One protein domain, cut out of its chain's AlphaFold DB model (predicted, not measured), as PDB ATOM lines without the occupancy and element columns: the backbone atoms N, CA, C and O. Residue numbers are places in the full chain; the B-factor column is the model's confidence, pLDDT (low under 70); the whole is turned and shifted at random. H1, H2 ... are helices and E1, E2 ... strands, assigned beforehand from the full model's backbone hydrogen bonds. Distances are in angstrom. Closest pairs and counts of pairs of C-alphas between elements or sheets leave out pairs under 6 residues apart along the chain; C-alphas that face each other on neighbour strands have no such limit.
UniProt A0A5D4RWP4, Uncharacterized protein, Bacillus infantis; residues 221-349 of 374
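What this domain is: This is residues 221 to 349 of the 374 residues of an uncharacterized protein of Bacillus infantis (UniProt A0A5D4RWP4). Two strongly twisted sheets lie face to face as a sandwich, two sheets stacked with their strands crossed at 39 degrees; E4 runs close by E5 along one side, and E1 comes near E7 along the other. Beyond E7 the last stretch, with the short helix H1, leaves both sheets. The printed part has 129 residues, with seven named strands and one named helix along it in the order E1 E2 E3 E4 E5 E6 E7 H1; the sheets, E1 - E6 - E3 - E4 and E5 - E2 - E7, are antiparallel. The class is mostly strand, with under half of the printed residues, 55 of 129, in named elements. The whole is compact, with a radius of gyration of the C-alphas of 14.4 A and spans of 41 by 32 by 25 A.

How they stand to each other: Begin at E1, residues 226 to 231, an edge strand, and look for its antiparallel neighbour E6, residues 305 to 311, at 166 degrees; N 230 and O 306 are within hydrogen-bond range at 2.9 A. E6 is antiparallel to E3, residues 257 to 262, at 153 degrees, with N 309 and O 259 within hydrogen-bond range at 2.9 A. E3 and the edge strand E4, residues 267 to 272, form a hairpin at 151 degrees, with N 260 to O 270 at 2.9 A. In the other sheet the inner strand is E2, residues 242 to 250. It is antiparallel to E5, residues 282 to 288, at 152 degrees, with N 285 to O 245 at 2.9 A, and to E7, residues 319 to 328, at 163 degrees, with N 246 to O 325 at 2.9 A. The parts of the sheets that face each other are 9.7 A centre to centre, their best planes 10 degrees apart. The closest C-alphas of E4 and E5 are those of Pro 269 and Phe 287, 6.3 A; those of E1 and E7 are Leu 227 and Ser 319, 7.6 A. H1, residues 339 to 342, is not on either sheet; it is too short for an O i to N i+4 pair, and its one O i to N i+3 pair is within range.

Where its parts are: Find C-alpha 226 at (156.177, 149.669, 98.750), where E1 begins. E2 then runs 24.9 A, E5 20.3 A and E6 18.9 A. E7 runs 26.4 A from C-alpha 319 at (154.731, 158.642, 93.487) and bends by 65 degrees at residue 322. H1 ends at C-alpha 342, (144.045, 160.958, 118.459).

The domain as a whole: The C-alphas farthest apart, Asp 254 and Pro 347, are 42.3 A apart. The printed part has no cut, and the one long link is E5 to E6, residues 289 to 304. No printed residue is under 70 in pLDDT.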
ATOM      1  N   ARG A 221     156.263 159.827  99.926       98.06
ATOM      2  CA  ARG A 221     156.812 160.185  98.615       98.06
ATOM      3  C   ARG A 221     158.028 159.332  98.303       98.06
ATOM      4  O   ARG A 221     158.918 159.191  99.135       98.06
ATOM      5  N   GLY A 222     158.090 158.812  97.083       97.50
ATOM      6  CA  GLY A 222     159.277 158.128  96.587       97.50
ATOM      7  C   GLY A 222     158.994 157.161  95.447       97.50
ATOM      8  O   GLY A 222     157.863 157.002  94.987       97.50
ATOM      9  N   ALA A 223     160.054 156.494  95.003       96.69
ATOM     10  CA  ALA A 223     160.027 155.509  93.925       96.69
ATOM     11  C   ALA A 223     160.102 154.051  94.421       96.69
ATOM     12  O   ALA A 223     160.212 153.138  93.611       96.69
ATOM     13  N   LYS A 224     160.067 153.807  95.740       96.44
ATOM     14  CA  LYS A 224     160.074 152.442  96.291       96.44
ATOM     15  C   LYS A 224     158.781 151.708  95.967       96.44
ATOM     16  O   LYS A 224     157.709 152.293  96.069       96.44
ATOM     17  N   TYR A 225     158.881 150.435  95.605       96.25
ATOM     18  CA  TYR A 225     157.725 149.630  95.221       96.25
ATOM     19  C   TYR A 225     156.623 149.621  96.296       96.25
ATOM     20  O   TYR A 225     155.457 149.838  95.977       96.25
ATOM     21  N   ASP A 226     156.998 149.450  97.560       95.31
ATOM     22  CA  ASP A 226     156.177 149.669  98.750       95.31
ATOM     23  C   ASP A 226     156.154 151.163  99.111       95.31
ATOM     24  O   ASP A 226     157.077 151.699  99.721       95.31
ATOM     25  N   LEU A 227     155.105 151.878  98.701       97.31
ATOM     26  CA  LEU A 227     155.055 153.331  98.877       97.31
ATOM     27  C   LEU A 227     154.538 153.741 100.261       97.31
ATOM     28  O   LEU A 227     154.988 154.744 100.812       97.31
ATOM     29  N   GLY A 228     153.593 152.989 100.821       96.88
ATOM     30  CA  GLY A 228     153.032 153.268 102.142       96.88
ATOM     31  C   GLY A 228     152.643 151.989 102.865       96.88
ATOM     32  O   GLY A 228     151.992 151.133 102.276       96.88
ATOM     33  N   HIS A 229     153.031 151.881 104.131       97.19
ATOM     34  CA  HIS A 229     152.702 150.777 105.023       97.19
ATOM     35  C   HIS A 229     151.934 151.338 106.217       97.19
ATOM     36  O   HIS A 229     152.422 152.267 106.861       97.19
ATOM     37  N   TYR A 230     150.742 150.807 106.475       98.00
ATOM     38  CA  TYR A 230     149.814 151.338 107.467       98.00
ATOM     39  C   TYR A 230     149.341 150.216 108.381       98.00
ATOM     40  O   TYR A 230     148.734 149.244 107.923       98.00
ATOM     41  N   LEU A 231     149.624 150.355 109.675       97.62
ATOM     42  CA  LEU A 231     149.090 149.466 110.698       97.62
ATOM     43  C   LEU A 231     147.586 149.701 110.847       97.62
ATOM     44  O   LEU A 231     147.110 150.829 110.700       97.62
ATOM     45  N   PHE A 232     146.844 148.649 111.182       97.31
ATOM     46  CA  PHE A 232     145.467 148.831 111.635       97.31
ATOM     47  C   PHE A 232     145.421 149.607 112.960       97.31
ATOM     48  O   PHE A 232     146.390 149.599 113.730       97.31
ATOM     49  N   GLY A 233     144.289 150.269 113.214       92.62
ATOM     50  CA  GLY A 233     143.922 150.754 114.548       92.62
ATOM     51  C   GLY A 233     143.649 149.593 115.514       92.62
ATOM     52  O   GLY A 233     144.190 148.497 115.361       92.62
ATOM     53  N   GLU A 234     142.768 149.790 116.494       91.56
ATOM     54  CA  GLU A 234     142.374 148.699 117.401       91.56
ATOM     55  C   GLU A 234     141.587 147.591 116.685       91.56
ATOM     56  O   GLU A 234     141.555 146.447 117.138       91.56
ATOM     57  N   HIS A 235     140.975 147.917 115.542       92.06
ATOM     58  CA  HIS A 235     140.095 147.024 114.794       92.06
ATOM     59  C   HIS A 235     140.663 146.744 113.406       92.06
ATOM     60  O   HIS A 235     140.886 147.651 112.604       92.06
ATOM     61  N   THR A 236     140.875 145.463 113.109       94.69
ATOM     62  CA  THR A 236     141.347 145.001 111.799       94.69
ATOM     63  C   THR A 236     140.194 144.862 110.805       94.69
ATOM     64  O   THR A 236     139.025 144.786 111.186       94.69
ATOM     65  N   LEU A 237     140.510 144.756 109.512       96.06
ATOM     66  CA  LEU A 237     139.511 144.401 108.501       96.06
ATOM     67  C   LEU A 237     139.084 142.933 108.678       96.06
ATOM     68  O   LEU A 237     139.903 142.064 108.974       96.06
ATOM     69  N   VAL A 238     137.797 142.658 108.521       95.62
ATOM     70  CA  VAL A 238     137.186 141.340 108.703       95.62
ATOM     71  C   VAL A 238     136.950 140.731 107.329       95.62
ATOM     72  O   VAL A 238     136.408 141.383 106.442       95.62
ATOM     73  N   GLU A 239     137.380 139.488 107.140       96.62
ATOM     74  CA  GLU A 239     137.200 138.765 105.880       96.62
ATOM     75  C   GLU A 239     135.718 138.655 105.490       96.62
ATOM     76  O   GLU A 239     134.861 138.412 106.335       96.62
ATOM     77  N   GLY A 240     135.415 138.859 104.208       97.75
ATOM     78  CA  GLY A 240     134.053 138.858 103.672       97.75
ATOM     79  C   GLY A 240     133.274 140.160 103.890       97.75
ATOM     80  O   GLY A 240     132.290 140.397 103.190       97.75
ATOM     81  N   GLU A 241     133.717 141.044 104.788       97.81
ATOM     82  CA  GLU A 241     133.085 142.351 104.979       97.81
ATOM     83  C   GLU A 241     133.500 143.339 103.877       97.81
ATOM     84  O   GLU A 241     134.585 143.264 103.290       97.81
ATOM     85  N   THR A 242     132.611 144.289 103.593       98.38
ATOM     86  CA  THR A 242     132.837 145.337 102.590       98.38
ATOM     87  C   THR A 242     133.467 146.570 103.227       98.38
ATOM     88  O   THR A 242     133.011 147.040 104.270       98.38
ATOM     89  N   TYR A 243     134.471 147.129 102.560       98.44
ATOM     90  CA  TYR A 243     135.195 148.330 102.964       98.44
ATOM     91  C   TYR A 243     135.370 149.276 101.785       98.44
ATOM     92  O   TYR A 243     135.304 148.862 100.629       98.44
ATOM     93  N   THR A 244     135.656 150.540 102.075       98.44
ATOM     94  CA  THR A 244     136.027 151.532 101.069       98.44
ATOM     95  C   THR A 244     137.357 152.170 101.435       98.44
ATOM     96  O   THR A 244     137.505 152.740 102.515       98.44
ATOM     97  N   ILE A 245     138.333 152.074 100.529       98.56
ATOM     98  CA  ILE A 245     139.576 152.844 100.603       98.56
ATOM     99  C   ILE A 245     139.362 154.185  99.910       98.56
ATOM    100  O   ILE A 245     138.832 154.227  98.802       98.56
ATOM    101  N   THR A 246     139.790 155.272 100.546       98.56
ATOM    102  CA  THR A 246     139.849 156.601  99.930       98.56
ATOM    103  C   THR A 246     141.248 157.166 100.113       98.56
ATOM    104  O   THR A 246     141.782 157.118 101.218       98.56
ATOM    105  N   ALA A 247     141.855 157.687  99.051       98.44
ATOM    106  CA  ALA A 247     143.206 158.234  99.108       98.44
ATOM    107  C   ALA A 247     143.359 159.467  98.223       98.44
ATOM    108  O   ALA A 247     142.859 159.487  97.096       98.44
ATOM    109  N   LYS A 248     144.134 160.441  98.708       98.69
ATOM    110  CA  LYS A 248     144.688 161.522  97.896       98.69
ATOM    111  C   LYS A 248     146.117 161.169  97.524       98.69
ATOM    112  O   LYS A 248     146.994 161.070  98.383       98.69
ATOM    113  N   PHE A 249     146.348 160.919  96.244       98.56
ATOM    114  CA  PHE A 249     147.620 160.386  95.771       98.56
ATOM    115  C   PHE A 249     147.903 160.826  94.341       98.56
ATOM    116  O   PHE A 249     147.002 161.248  93.627       98.56
ATOM    117  N   GLN A 250     149.145 160.659  93.900       98.31
ATOM    118  CA  GLN A 250     149.567 160.775  92.505       98.31
ATOM    119  C   GLN A 250     150.626 159.706  92.250       98.31
ATOM    120  O   GLN A 250     151.709 159.773  92.832       98.31
ATOM    121  N   HIS A 251     150.343 158.732  91.383       97.50
ATOM    122  CA  HIS A 251     151.382 157.795  90.961       97.50
ATOM    123  C   HIS A 251     152.255 158.398  89.850       97.50
ATOM    124  O   HIS A 251     151.777 159.219  89.056       97.50
ATOM    125  N   GLY A 252     153.530 158.003  89.813       97.50
ATOM    126  CA  GLY A 252     154.507 158.430  88.808       97.50
ATOM    127  C   GLY A 252     154.077 158.101  87.375       97.50
ATOM    128  O   GLY A 252     153.216 157.247  87.158       97.50
ATOM    129  N   SER A 253     154.665 158.780  86.388       97.06
ATOM    130  CA  SER A 253     154.292 158.651  84.969       97.06
ATOM    131  C   SER A 253     154.611 157.284  84.362       97.06
ATOM    132  O   SER A 253     153.941 156.867  83.425       97.06
ATOM    133  N   ASP A 254     155.610 156.580  84.899       97.31
ATOM    134  CA  ASP A 254     155.947 155.196  84.537       97.31
ATOM    135  C   ASP A 254     155.257 154.151  85.437       97.31
ATOM    136  O   ASP A 254     155.517 152.949  85.330       97.31
ATOM    137  N   ARG A 255     154.363 154.601  86.326       97.62
ATOM    138  CA  ARG A 255     153.497 153.759  87.153       97.62
ATOM    139  C   ARG A 255     152.087 153.767  86.575       97.62
ATOM    140  O   ARG A 255     151.614 154.778  86.070       97.62
ATOM    141  N   ALA A 256     151.398 152.641  86.686       97.81
ATOM    142  CA  ALA A 256     150.038 152.446  86.202       97.81
ATOM    143  C   ALA A 256     148.972 152.565  87.304       97.81
ATOM    144  O   ALA A 256     147.827 152.888  86.998       97.81
ATOM    145  N   ARG A 257     149.302 152.239  88.563       98.12
ATOM    146  CA  ARG A 257     148.335 152.205  89.678       98.12
ATOM    147  C   ARG A 257     149.009 152.139  91.048       98.12
ATOM    148  O   ARG A 257     150.152 151.693  91.155       98.12
ATOM    149  N   LEU A 258     148.255 152.492  92.085       98.19
ATOM    150  CA  LEU A 258     148.496 152.071  93.465       98.19
ATOM    151  C   LEU A 258     147.584 150.889  93.797       98.19
ATOM    152  O   LEU A 258     146.373 150.967  93.608       98.19
ATOM    153  N   SER A 259     148.152 149.801  94.297       98.44
ATOM    154  CA  SER A 259     147.425 148.590  94.677       98.44
ATOM    155  C   SER A 259     147.474 148.412  96.191       98.44
ATOM    156  O   SER A 259     148.556 148.426  96.776       98.44
ATOM    157  N   LEU A 260     146.308 148.250  96.818       98.50
ATOM    158  CA  LEU A 260     146.195 147.896  98.230       98.50
ATOM    159  C   LEU A 260     146.482 146.416  98.390       98.50
ATOM    160  O   LEU A 260     145.868 145.605  97.706       98.50
ATOM    161  N   TYR A 261     147.373 146.084  99.315       98.00
ATOM    162  CA  TYR A 261     147.699 144.716  99.671       98.00
ATOM    163  C   TYR A 261     147.486 144.450 101.157       98.00
ATOM    164  O   TYR A 261     147.828 145.274 102.005       98.00
ATOM    165  N   SER A 262     146.984 143.255 101.454       97.06
ATOM    166  CA  SER A 262     146.918 142.654 102.785       97.06
ATOM    167  C   SER A 262     147.843 141.430 102.867       97.06
ATOM    168  O   SER A 262     148.596 141.129 101.930       97.06
ATOM    169  N   SER A 263     147.819 140.722 104.002       97.00
ATOM    170  CA  SER A 263     148.562 139.467 104.198       97.00
ATOM    171  C   SER A 263     150.069 139.591 103.942       97.00
ATOM    172  O   SER A 263     150.686 138.646 103.461       97.00
ATOM    173  N   GLY A 264     150.665 140.761 104.206       93.38
ATOM    174  CA  GLY A 264     152.086 141.013 103.946       93.38
ATOM    175  C   GLY A 264     152.460 141.027 102.456       93.38
ATOM    176  O   GLY A 264     153.571 140.638 102.111       93.38
ATOM    177  N   GLY A 265     151.537 141.409 101.564       94.56
ATOM    178  CA  GLY A 265     151.787 141.486 100.117       94.56
ATOM    179  C   GLY A 265     151.279 140.289  99.305       94.56
ATOM    180  O   GLY A 265     151.501 140.236  98.099       94.56
ATOM    181  N   TYR A 266     150.577 139.343  99.932       95.88
ATOM    182  CA  TYR A 266     150.107 138.112  99.277       95.88
ATOM    183  C   TYR A 266     148.677 138.193  98.734       95.88
ATOM    184  O   TYR A 266     148.262 137.303  97.997       95.88
ATOM    185  N   ASN A 267     147.923 139.237  99.075       97.00
ATOM    186  CA  ASN A 267     146.581 139.455  98.549       97.00
ATOM    187  C   ASN A 267     146.372 140.930  98.205       97.00
ATOM    188  O   ASN A 267     146.780 141.789  98.980       97.00
ATOM    189  N   SER A 268     145.733 141.215  97.068       97.12
ATOM    190  CA  SER A 268     145.468 142.577  96.584       97.12
ATOM    191  C   SER A 268     143.984 142.760  96.283       97.12
ATOM    192  O   SER A 268     143.569 142.504  95.149       97.12
ATOM    193  N   PRO A 269     143.175 143.224  97.249       95.06
ATOM    194  CA  PRO A 269     141.735 143.347  97.046       95.06
ATOM    195  C   PRO A 269     141.335 144.474  96.083       95.06
ATOM    196  O   PRO A 269     140.254 144.420  95.504       95.06
ATOM    197  N   VAL A 270     142.164 145.514  95.907       98.12
ATOM    198  CA  VAL A 270     141.774 146.691  95.111       98.12
ATOM    199  C   VAL A 270     142.970 147.489  94.600       98.12
ATOM    200  O   VAL A 270     144.065 147.444  95.157       98.12
ATOM    201  N   SER A 271     142.782 148.232  93.508       98.31
ATOM    202  CA  SER A 271     143.783 149.156  92.963       98.31
ATOM    203  C   SER A 271     143.153 150.434  92.419       98.31
ATOM    204  O   SER A 271     142.067 150.374  91.845       98.31
ATOM    205  N   MET A 272     143.857 151.557  92.550       98.44
ATOM    206  CA  MET A 272     143.444 152.895  92.121       98.44
ATOM    207  C   MET A 272     144.445 153.473  91.113       98.44
ATOM    208  O   MET A 272     145.659 153.322  91.272       98.44
ATOM    209  N   THR A 273     143.951 154.158  90.088       98.62
ATOM    210  CA  THR A 273     144.759 154.807  89.042       98.62
ATOM    211  C   THR A 273     144.622 156.327  89.101       98.62
ATOM    212  O   THR A 273     143.660 156.859  89.650       98.62
ATOM    213  N   ASN A 274     145.561 157.052  88.490       98.19
ATOM    214  CA  ASN A 274     145.499 158.510  88.412       98.19
ATOM    215  C   ASN A 274     144.239 159.023  87.697       98.19
ATOM    216  O   ASN A 274     143.802 160.128  88.014       98.19
ATOM    217  N   ALA A 275     143.697 158.250  86.750       97.81
ATOM    218  CA  ALA A 275     142.512 158.598  85.963       97.81
ATOM    219  C   ALA A 275     141.200 158.467  86.755       97.81
ATOM    220  O   ALA A 275     140.191 159.038  86.367       97.81
ATOM    221  N   GLU A 276     141.215 157.728  87.866       98.25
ATOM    222  CA  GLU A 276     140.046 157.513  88.732       98.25
ATOM    223  C   GLU A 276     139.951 158.544  89.862       98.25
ATOM    224  O   GLU A 276     139.062 158.462  90.711       98.25
ATOM    225  N   ARG A 277     140.890 159.491  89.911       98.19
ATOM    226  CA  ARG A 277     140.871 160.580  90.882       98.19
ATOM    227  C   ARG A 277     139.947 161.692  90.405       98.19
ATOM    228  O   ARG A 277     139.851 161.964  89.211       98.19
ATOM    229  N   ASN A 278     139.328 162.383  91.350       97.62
ATOM    230  CA  ASN A 278     138.651 163.645  91.090       97.62
ATOM    231  C   ASN A 278     139.663 164.792  90.852       97.62
ATOM    232  O   ASN A 278     140.883 164.599  90.902       97.62
ATOM    233  N   SER A 279     139.158 166.006  90.625       97.19
ATOM    234  CA  SER A 279     139.971 167.216  90.419       97.19
ATOM    235  C   SER A 279     140.866 167.587  91.609       97.19
ATOM    236  O   SER A 279     141.844 168.306  91.433       97.19
ATOM    237  N   GLU A 280     140.562 167.081  92.803       97.19
ATOM    238  CA  GLU A 280     141.354 167.265  94.023       97.19
ATOM    239  C   GLU A 280     142.423 166.173  94.205       97.19
ATOM    240  O   GLU A 280     143.148 166.170  95.199       97.19
ATOM    241  N   GLY A 281     142.545 165.230  93.265       98.06
ATOM    242  CA  GLY A 281     143.492 164.119  93.352       98.06
ATOM    243  C   GLY A 281     143.039 162.981  94.275       98.06
ATOM    244  O   GLY A 281     143.870 162.166  94.677       98.06
ATOM    245  N   ILE A 282     141.747 162.910  94.606       98.56
ATOM    246  CA  ILE A 282     141.162 161.916  95.515       98.56
ATOM    247  C   ILE A 282     140.465 160.816  94.715       98.56
ATOM    248  O   ILE A 282     139.652 161.102  93.840       98.56
ATOM    249  N   CYS A 283     140.732 159.556  95.047       98.38
ATOM    250  CA  CYS A 283     139.997 158.399  94.535       98.38
ATOM    251  C   CYS A 283     139.423 157.588  95.698       98.38
ATOM    252  O   CYS A 283     140.091 157.426  96.724       98.38
ATOM    253  N   SER A 284     138.228 157.032  95.505       98.31
ATOM    254  CA  SER A 284     137.609 156.076  96.422       98.31
ATOM    255  C   SER A 284     137.275 154.782  95.692       98.31
ATOM    256  O   SER A 284     136.716 154.818  94.596       98.31
ATOM    257  N   LYS A 285     137.562 153.636  96.314       98.38
ATOM    258  CA  LYS A 285     137.129 152.328  95.819       98.38
ATOM    259  C   LYS A 285     136.654 151.410  96.929       98.38
ATOM    260  O   LYS A 285     137.323 151.234  97.945       98.38
ATOM    261  N   THR A 286     135.520 150.774  96.677       98.44
ATOM    262  CA  THR A 286     134.958 149.735  97.534       98.44
ATOM    263  C   THR A 286     135.539 148.371  97.174       98.44
ATOM    264  O   THR A 286     135.780 148.079  96.002       98.44
ATOM    265  N   PHE A 287     135.762 147.532  98.180       98.44
ATOM    266  CA  PHE A 287     136.241 146.165  98.028       98.44
ATOM    267  C   PHE A 287     135.685 145.265  99.132       98.44
ATOM    268  O   PHE A 287     135.325 145.732 100.213       98.44
ATOM    269  N   VAL A 288     135.636 143.962  98.862       98.38
ATOM    270  CA  VAL A 288     135.384 142.941  99.884       98.38
ATOM    271  C   VAL A 288     136.730 142.464 100.407       98.38
ATOM    272  O   VAL A 288     137.629 142.157  99.621       98.38
ATOM    273  N   MET A 289     136.894 142.437 101.725       98.06
ATOM    274  CA  MET A 289     138.157 142.034 102.328       98.06
ATOM    275  C   MET A 289     138.379 140.527 102.184       98.06
ATOM    276  O   MET A 289     137.501 139.728 102.499       98.06
ATOM    277  N   SER A 290     139.584 140.140 101.779       96.44
ATOM    278  CA  SER A 290     140.054 138.753 101.795       96.44
ATOM    279  C   SER A 290     141.494 138.681 102.299       96.44
ATOM    280  O   SER A 290     142.264 139.643 102.176       96.44
ATOM    281  N   TYR A 291     141.876 137.547 102.878       97.25
ATOM    282  CA  TYR A 291     143.255 137.287 103.288       97.25
ATOM    283  C   TYR A 291     143.805 136.063 102.553       97.25
ATOM    284  O   TYR A 291     143.077 135.147 102.182       97.25
ATOM    285  N   ALA A 292     145.119 136.037 102.324       97.31
ATOM    286  CA  ALA A 292     145.773 134.814 101.877       97.31
ATOM    287  C   ALA A 292     145.698 133.751 102.990       97.31
ATOM    288  O   ALA A 292     145.746 134.081 104.178       97.31
ATOM    289  N   ALA A 293     145.602 132.476 102.607       96.50
ATOM    290  CA  ALA A 293     145.466 131.367 103.550       96.50
ATOM    291  C   ALA A 293     146.598 131.366 104.598       96.50
ATOM    292  O   ALA A 293     147.778 131.406 104.243       96.50
ATOM    293  N   GLY A 294     146.232 131.332 105.886       96.25
ATOM    294  CA  GLY A 294     147.176 131.383 107.012       96.25
ATOM    295  C   GLY A 294     147.905 132.724 107.181       96.25
ATOM    296  O   GLY A 294     149.001 132.759 107.743       96.25
ATOM    297  N   LYS A 295     147.348 133.812 106.626       97.00
ATOM    298  CA  LYS A 295     147.924 135.165 106.679       97.00
ATOM    299  C   LYS A 295     146.899 136.241 107.028       97.00
ATOM    300  O   LYS A 295     146.901 137.324 106.427       97.00
ATOM    301  N   LYS A 296     145.998 135.946 107.964       96.31
ATOM    302  CA  LYS A 296     145.086 136.940 108.552       96.31
ATOM    303  C   LYS A 296     145.771 137.671 109.721       96.31
ATOM    304  O   LYS A 296     146.785 137.193 110.233       96.31
ATOM    305  N   PRO A 297     145.233 138.811 110.190       95.50
ATOM    306  CA  PRO A 297     145.857 139.606 111.250       95.50
ATOM    307  C   PRO A 297     146.036 138.854 112.577       95.50
ATOM    308  O   PRO A 297     146.918 139.193 113.362       95.50
ATOM    309  N   SER A 298     145.220 137.825 112.831       95.19
ATOM    310  CA  SER A 298     145.348 136.971 114.018       95.19
ATOM    311  C   SER A 298     146.505 135.970 113.944       95.19
ATOM    312  O   SER A 298     146.840 135.389 114.968       95.19
ATOM    313  N   ASP A 299     147.084 135.728 112.763       96.25
ATOM    314  CA  ASP A 299     148.128 134.707 112.591       96.25
ATOM    315  C   ASP A 299     149.529 135.249 112.918       96.25
ATOM    316  O   ASP A 299     150.402 134.497 113.342       96.25
ATOM    317  N   SER A 300     149.767 136.549 112.711       94.62
ATOM    318  CA  SER A 300     151.039 137.209 113.030       94.62
ATOM    319  C   SER A 300     150.915 138.734 112.975       94.62
ATOM    320  O   SER A 300     150.155 139.272 112.167       94.62
ATOM    321  N   ASP A 301     151.728 139.441 113.765       90.75
ATOM    322  CA  ASP A 301     151.770 140.909 113.787       90.75
ATOM    323  C   ASP A 301     152.140 141.521 112.431       90.75
ATOM    324  O   ASP A 301     151.631 142.584 112.079       90.75
ATOM    325  N   ILE A 302     152.931 140.821 111.610       90.56
ATOM    326  CA  ILE A 302     153.285 141.287 110.260       90.56
ATOM    327  C   ILE A 302     152.068 141.389 109.319       90.56
ATOM    328  O   ILE A 302     152.145 142.035 108.276       90.56
ATOM    329  N   TYR A 303     150.947 140.746 109.665       95.56
ATOM    330  CA  TYR A 303     149.698 140.780 108.899       95.56
ATOM    331  C   TYR A 303     148.682 141.791 109.452       95.56
ATOM    332  O   TYR A 303     147.605 141.947 108.873       95.56
ATOM    333  N   LYS A 304     149.015 142.519 110.528       95.56
ATOM    334  CA  LYS A 304     148.188 143.591 111.116       95.56
ATOM    335  C   LYS A 304     148.380 144.939 110.410       95.56
ATOM    336  O   LYS A 304     148.343 146.000 111.033       95.56
ATOM    337  N   ALA A 305     148.592 144.888 109.101       96.69
ATOM    338  CA  ALA A 305     148.860 146.049 108.278       96.69
ATOM    339  C   ALA A 305     148.318 145.868 106.862       96.69
ATOM    340  O   ALA A 305     148.144 144.747 106.370       96.69
ATOM    341  N   VAL A 306     148.141 146.995 106.184       97.88
ATOM    342  CA  VAL A 306     147.992 147.059 104.733       97.88
ATOM    343  C   VAL A 306     149.120 147.873 104.121       97.88
ATOM    344  O   VAL A 306     149.625 148.823 104.720       97.88
ATOM    345  N   THR A 307     149.496 147.520 102.897       98.00
ATOM    346  CA  THR A 307     150.542 148.221 102.148       98.00
ATOM    347  C   THR A 307     149.987 148.692 100.809       98.00
ATOM    348  O   THR A 307     149.347 147.924 100.093       98.00
ATOM    349  N   LEU A 308     150.246 149.948 100.448       98.44
ATOM    350  CA  LEU A 308     150.023 150.469  99.104       98.44
ATOM    351  C   LEU A 308     151.298 150.296  98.279       98.44
ATOM    352  O   LEU A 308     152.301 150.976  98.513       98.44
ATOM    353  N   TYR A 309     151.241 149.402  97.296       98.38
ATOM    354  CA  TYR A 309     152.320 149.182  96.338       98.38
ATOM    355  C   TYR A 309     152.079 149.976  95.055       98.38
ATOM    356  O   TYR A 309     150.970 149.980  94.519       98.38
ATOM    357  N   GLN A 310     153.122 150.617  94.531       98.00
ATOM    358  CA  GLN A 310     153.075 151.299  93.237       98.00
ATOM    359  C   GLN A 310     153.498 150.363  92.101       98.00
ATOM    360  O   GLN A 310     154.595 149.817  92.096       98.00
ATOM    361  N   MET A 311     152.628 150.184  91.111       97.25
ATOM    362  CA  MET A 311     152.787 149.200  90.033       97.25
ATOM    363  C   MET A 311     153.067 149.876  88.685       97.25
ATOM    364  O   MET A 311     152.550 150.970  88.479       97.25
ATOM    365  N   PRO A 312     153.765 149.230  87.730       96.75
ATOM    366  CA  PRO A 312     154.528 147.989  87.910       96.75
ATOM    367  C   PRO A 312     155.748 148.244  88.797       96.75
ATOM    368  O   PRO A 312     156.195 149.382  88.881       96.75
ATOM    369  N   SER A 313     156.310 147.214  89.433       95.69
ATOM    370  CA  SER A 313     157.477 147.356  90.323       95.69
ATOM    371  C   SER A 313     158.718 147.926  89.628       95.69
ATOM    372  O   SER A 313     159.505 148.607  90.280       95.69
ATOM    373  N   SER A 314     158.838 147.728  88.311       96.56
ATOM    374  CA  SER A 314     159.928 148.224  87.463       96.56
ATOM    375  C   SER A 314     159.940 149.736  87.233       96.56
ATOM    376  O   SER A 314     160.951 150.254  86.764       96.56
ATOM    377  N   GLY A 315     158.850 150.450  87.535       96.19
ATOM    378  CA  GLY A 315     158.849 151.910  87.458       96.19
ATOM    379  C   GLY A 315     159.888 152.533  88.399       96.19
ATOM    380  O   GLY A 315     160.315 151.931  89.386       96.19
ATOM    381  N   THR A 316     160.280 153.762  88.105       95.88
ATOM    382  CA  THR A 316     161.321 154.509  88.828       95.88
ATOM    383  C   THR A 316     160.895 155.936  89.155       95.88
ATOM    384  O   THR A 316     161.519 156.591  89.990       95.88
ATOM    385  N   THR A 317     159.804 156.422  88.558       97.75
ATOM    386  CA  THR A 317     159.278 157.755  88.840       97.75
ATOM    387  C   THR A 317     158.631 157.781  90.222       97.75
ATOM    388  O   THR A 317     157.921 156.856  90.629       97.75
ATOM    389  N   SER A 318     158.886 158.861  90.963       97.44
ATOM    390  CA  SER A 318     158.330 159.047  92.301       97.44
ATOM    391  C   SER A 318     156.808 159.171  92.254       97.44
ATOM    392  O   SER A 318     156.262 159.952  91.478       97.44
ATOM    393  N   SER A 319     156.148 158.475  93.169       98.50
ATOM    394  CA  SER A 319     154.731 158.642  93.487       98.50
ATOM    395  C   SER A 319     154.571 159.398  94.808       98.50
ATOM    396  O   SER A 319     155.541 159.568  95.554       98.50
ATOM    397  N   THR A 320     153.351 159.843  95.101       98.50
ATOM    398  CA  THR A 320     152.964 160.462  96.373       98.50
ATOM    399  C   THR A 320     151.646 159.890  96.882       98.50
ATOM    400  O   THR A 320     150.759 159.589  96.084       98.50
ATOM    401  N   ILE A 321     151.520 159.757  98.200       98.69
ATOM    402  CA  ILE A 321     150.258 159.587  98.929       98.69
ATOM    403  C   ILE A 321     150.251 160.699  99.973       98.69
ATOM    404  O   ILE A 321     151.083 160.678 100.876       98.69
ATOM    405  N   GLU A 322     149.375 161.688  99.822       98.62
ATOM    406  CA  GLU A 322     149.215 162.748 100.824       98.62
ATOM    407  C   GLU A 322     148.506 162.197 102.058       98.62
ATOM    408  O   GLU A 322     148.970 162.394 103.176       98.62
ATOM    409  N   TRP A 323     147.422 161.454 101.836       98.62
ATOM    410  CA  TRP A 323     146.710 160.723 102.873       98.62
ATOM    411  C   TRP A 323     145.933 159.547 102.278       98.62
ATOM    412  O   TRP A 323     145.612 159.512 101.086       98.62
ATOM    413  N   VAL A 324     145.604 158.581 103.125       98.44
ATOM    414  CA  VAL A 324     144.735 157.442 102.828       98.44
ATOM    415  C   VAL A 324     143.836 157.167 104.030       98.44
ATOM    416  O   VAL A 324     144.154 157.529 105.154       98.44
ATOM    417  N   LYS A 325     142.689 156.540 103.806       97.75
ATOM    418  CA  LYS A 325     141.873 155.945 104.860       97.75
ATOM    419  C   LYS A 325     141.136 154.716 104.364       97.75
ATOM    420  O   LYS A 325     140.894 154.579 103.163       97.75
ATOM    421  N   ILE A 326     140.748 153.856 105.299       98.25
ATOM    422  CA  ILE A 326     139.848 152.730 105.039       98.25
ATOM    423  C   ILE A 326     138.675 152.818 106.010       98.25
ATOM    424  O   ILE A 326     138.884 152.881 107.217       98.25
ATOM    425  N   GLU A 327     137.458 152.803 105.475       97.44
ATOM    426  CA  GLU A 327     136.204 152.853 106.233       97.44
ATOM    427  C   GLU A 327     135.397 151.572 105.996       97.44
ATOM    428  O   GLU A 327     135.469 150.970 104.918       97.44
ATOM    429  N   LYS A 328     134.605 151.146 106.987       96.69
ATOM    430  CA  LYS A 328     133.676 150.022 106.814       96.69
ATOM    431  C   LYS A 328     132.478 150.438 105.954       96.69
ATOM    432  O   LYS A 328     131.869 151.480 106.181       96.69
ATOM    433  N   GLY A 329     132.095 149.579 105.015       95.81
ATOM    434  CA  GLY A 329     130.956 149.769 104.123       95.81
ATOM    435  C   GLY A 329     131.291 150.531 102.840       95.81
ATOM    436  O   GLY A 329     132.448 150.683 102.452       95.81
ATOM    437  N   VAL A 330     130.239 150.975 102.150       95.56
ATOM    438  CA  VAL A 330     130.306 151.591 100.808       95.56
ATOM    439  C   VAL A 330     130.330 153.122 100.831       95.56
ATOM    440  O   VAL A 330     130.516 153.756  99.798       95.56
ATOM    441  N   LYS A 331     130.068 153.727 101.994       89.06
ATOM    442  CA  LYS A 331     129.997 155.183 102.140       89.06
ATOM    443  C   LYS A 331     131.402 155.757 102.284       89.06
ATOM    444  O   LYS A 331     132.229 155.193 102.994       89.06
ATOM    445  N   THR A 332     131.627 156.902 101.654       90.06
ATOM    446  CA  THR A 332     132.854 157.687 101.776       90.06
ATOM    447  C   THR A 332     132.556 158.959 102.552       90.06
ATOM    448  O   THR A 332     131.520 159.596 102.363       90.06
ATOM    449  N   THR A 333     133.463 159.340 103.442       94.06
ATOM    450  CA  THR A 333     133.395 160.638 104.135       94.06
ATOM    451  C   THR A 333     134.686 161.436 103.894       94.06
ATOM    452  O   THR A 333     135.620 160.887 103.299       94.06
ATOM    453  N   PRO A 334     134.810 162.708 104.310       94.81
ATOM    454  CA  PRO A 334     136.096 163.412 104.296       94.81
ATOM    455  C   PRO A 334     137.174 162.688 105.113       94.81
ATOM    456  O   PRO A 334     136.865 161.909 106.016       94.81
ATOM    457  N   TRP A 335     138.448 162.893 104.777       96.56
ATOM    458  CA  TRP A 335     139.537 162.279 105.536       96.56
ATOM    459  C   TRP A 335     139.593 162.818 106.970       96.56
ATOM    460  O   TRP A 335     139.466 164.019 107.193       96.56
ATOM    461  N   GLN A 336     139.824 161.909 107.911       95.12
ATOM    462  CA  GLN A 336     140.207 162.193 109.288       95.12
ATOM    463  C   GLN A 336     141.212 161.129 109.749       95.12
ATOM    464  O   GLN A 336     141.272 160.028 109.178       95.12
ATOM    465  N   ALA A 337     141.983 161.450 110.785       96.62
ATOM    466  CA  ALA A 337     142.879 160.499 111.433       96.62
ATOM    467  C   ALA A 337     142.102 159.296 112.006       96.62
ATOM    468  O   ALA A 337     140.889 159.372 112.229       96.62
ATOM    469  N   ALA A 338     142.787 158.170 112.228       97.19
ATOM    470  CA  ALA A 338     142.189 157.092 113.012       97.19
ATOM    471  C   ALA A 338     141.925 157.598 114.444       97.19
ATOM    472  O   ALA A 338     142.746 158.362 114.956       97.19
ATOM    473  N   PRO A 339     140.823 157.202 115.110       96.69
ATOM    474  CA  PRO A 339     140.579 157.587 116.504       96.69
ATOM    475  C   PRO A 339     141.778 157.302 117.416       96.69
ATOM    476  O   PRO A 339     142.122 158.112 118.270       96.69
ATOM    477  N   GLU A 340     142.468 156.194 117.167       96.19
ATOM    478  CA  GLU A 340     143.644 155.757 117.909       96.19
ATOM    479  C   GLU A 340     144.856 156.687 117.717       96.19
ATOM    480  O   GLU A 340     145.659 156.825 118.636       96.19
ATOM    481  N   ASP A 341     144.978 157.364 116.566       97.12
ATOM    482  CA  ASP A 341     146.013 158.389 116.336       97.12
ATOM    483  C   ASP A 341     145.740 159.661 117.168       97.12
ATOM    484  O   ASP A 341     146.653 160.440 117.436       97.12
ATOM    485  N   LEU A 342     144.486 159.864 117.587       95.75
ATOM    486  CA  LEU A 342     144.045 160.958 118.459       95.75
ATOM    487  C   LEU A 342     143.969 160.541 119.940       95.75
ATOM    488  O   LEU A 342     143.600 161.350 120.786       95.75
ATOM    489  N   GLY A 343     144.325 159.294 120.266       95.94
ATOM    490  CA  GLY A 343     144.294 158.763 121.632       95.94
ATOM    491  C   GLY A 343     142.943 158.194 122.077       95.94
ATOM    492  O   GLY A 343     142.786 157.868 123.252       95.94
ATOM    493  N   TYR A 344     141.980 158.031 121.166       95.25
ATOM    494  CA  TYR A 344     140.666 157.472 121.479       95.25
ATOM    495  C   TYR A 344     140.613 155.956 121.278       95.25
ATOM    496  O   TYR A 344     140.920 155.447 120.201       95.25
ATOM    497  N   SER A 345     140.128 155.249 122.301       94.00
ATOM    498  CA  SER A 345     139.753 153.833 122.237       94.00
ATOM    499  C   SER A 345     138.232 153.728 122.165       94.00
ATOM    500  O   SER A 345     137.522 154.029 123.125       94.00
ATOM    501  N   LEU A 346     137.714 153.357 120.993       93.38
ATOM    502  CA  LEU A 346     136.275 153.282 120.731       93.38
ATOM    503  C   LEU A 346     135.868 151.841 120.386       93.38
ATOM    504  O   LEU A 346     136.600 151.159 119.659       93.38
ATOM    505  N   PRO A 347     134.671 151.376 120.785       93.50
ATOM    506  CA  PRO A 347     134.162 150.059 120.407       93.50
ATOM    507  C   PRO A 347     134.102 149.813 118.899       93.50
ATOM    508  O   PRO A 347     133.701 150.682 118.121       93.50
ATOM    509  N   GLY A 348     134.454 148.593 118.489       91.94
ATOM    510  CA  GLY A 348     134.643 148.236 117.083       91.94
ATOM    511  C   GLY A 348     133.409 148.393 116.211       91.94
ATOM    512  O   GLY A 348     133.561 148.642 115.026       91.94
ATOM    513  N   TRP A 349     132.207 148.314 116.779       91.81
ATOM    514  CA  TRP A 349     130.942 148.509 116.066       91.81
ATOM    515  C   TRP A 349     130.634 149.971 115.713       91.81
ATOM    516  O   TRP A 349     129.730 150.231 114.918       91.81
TER     517      TRP A 349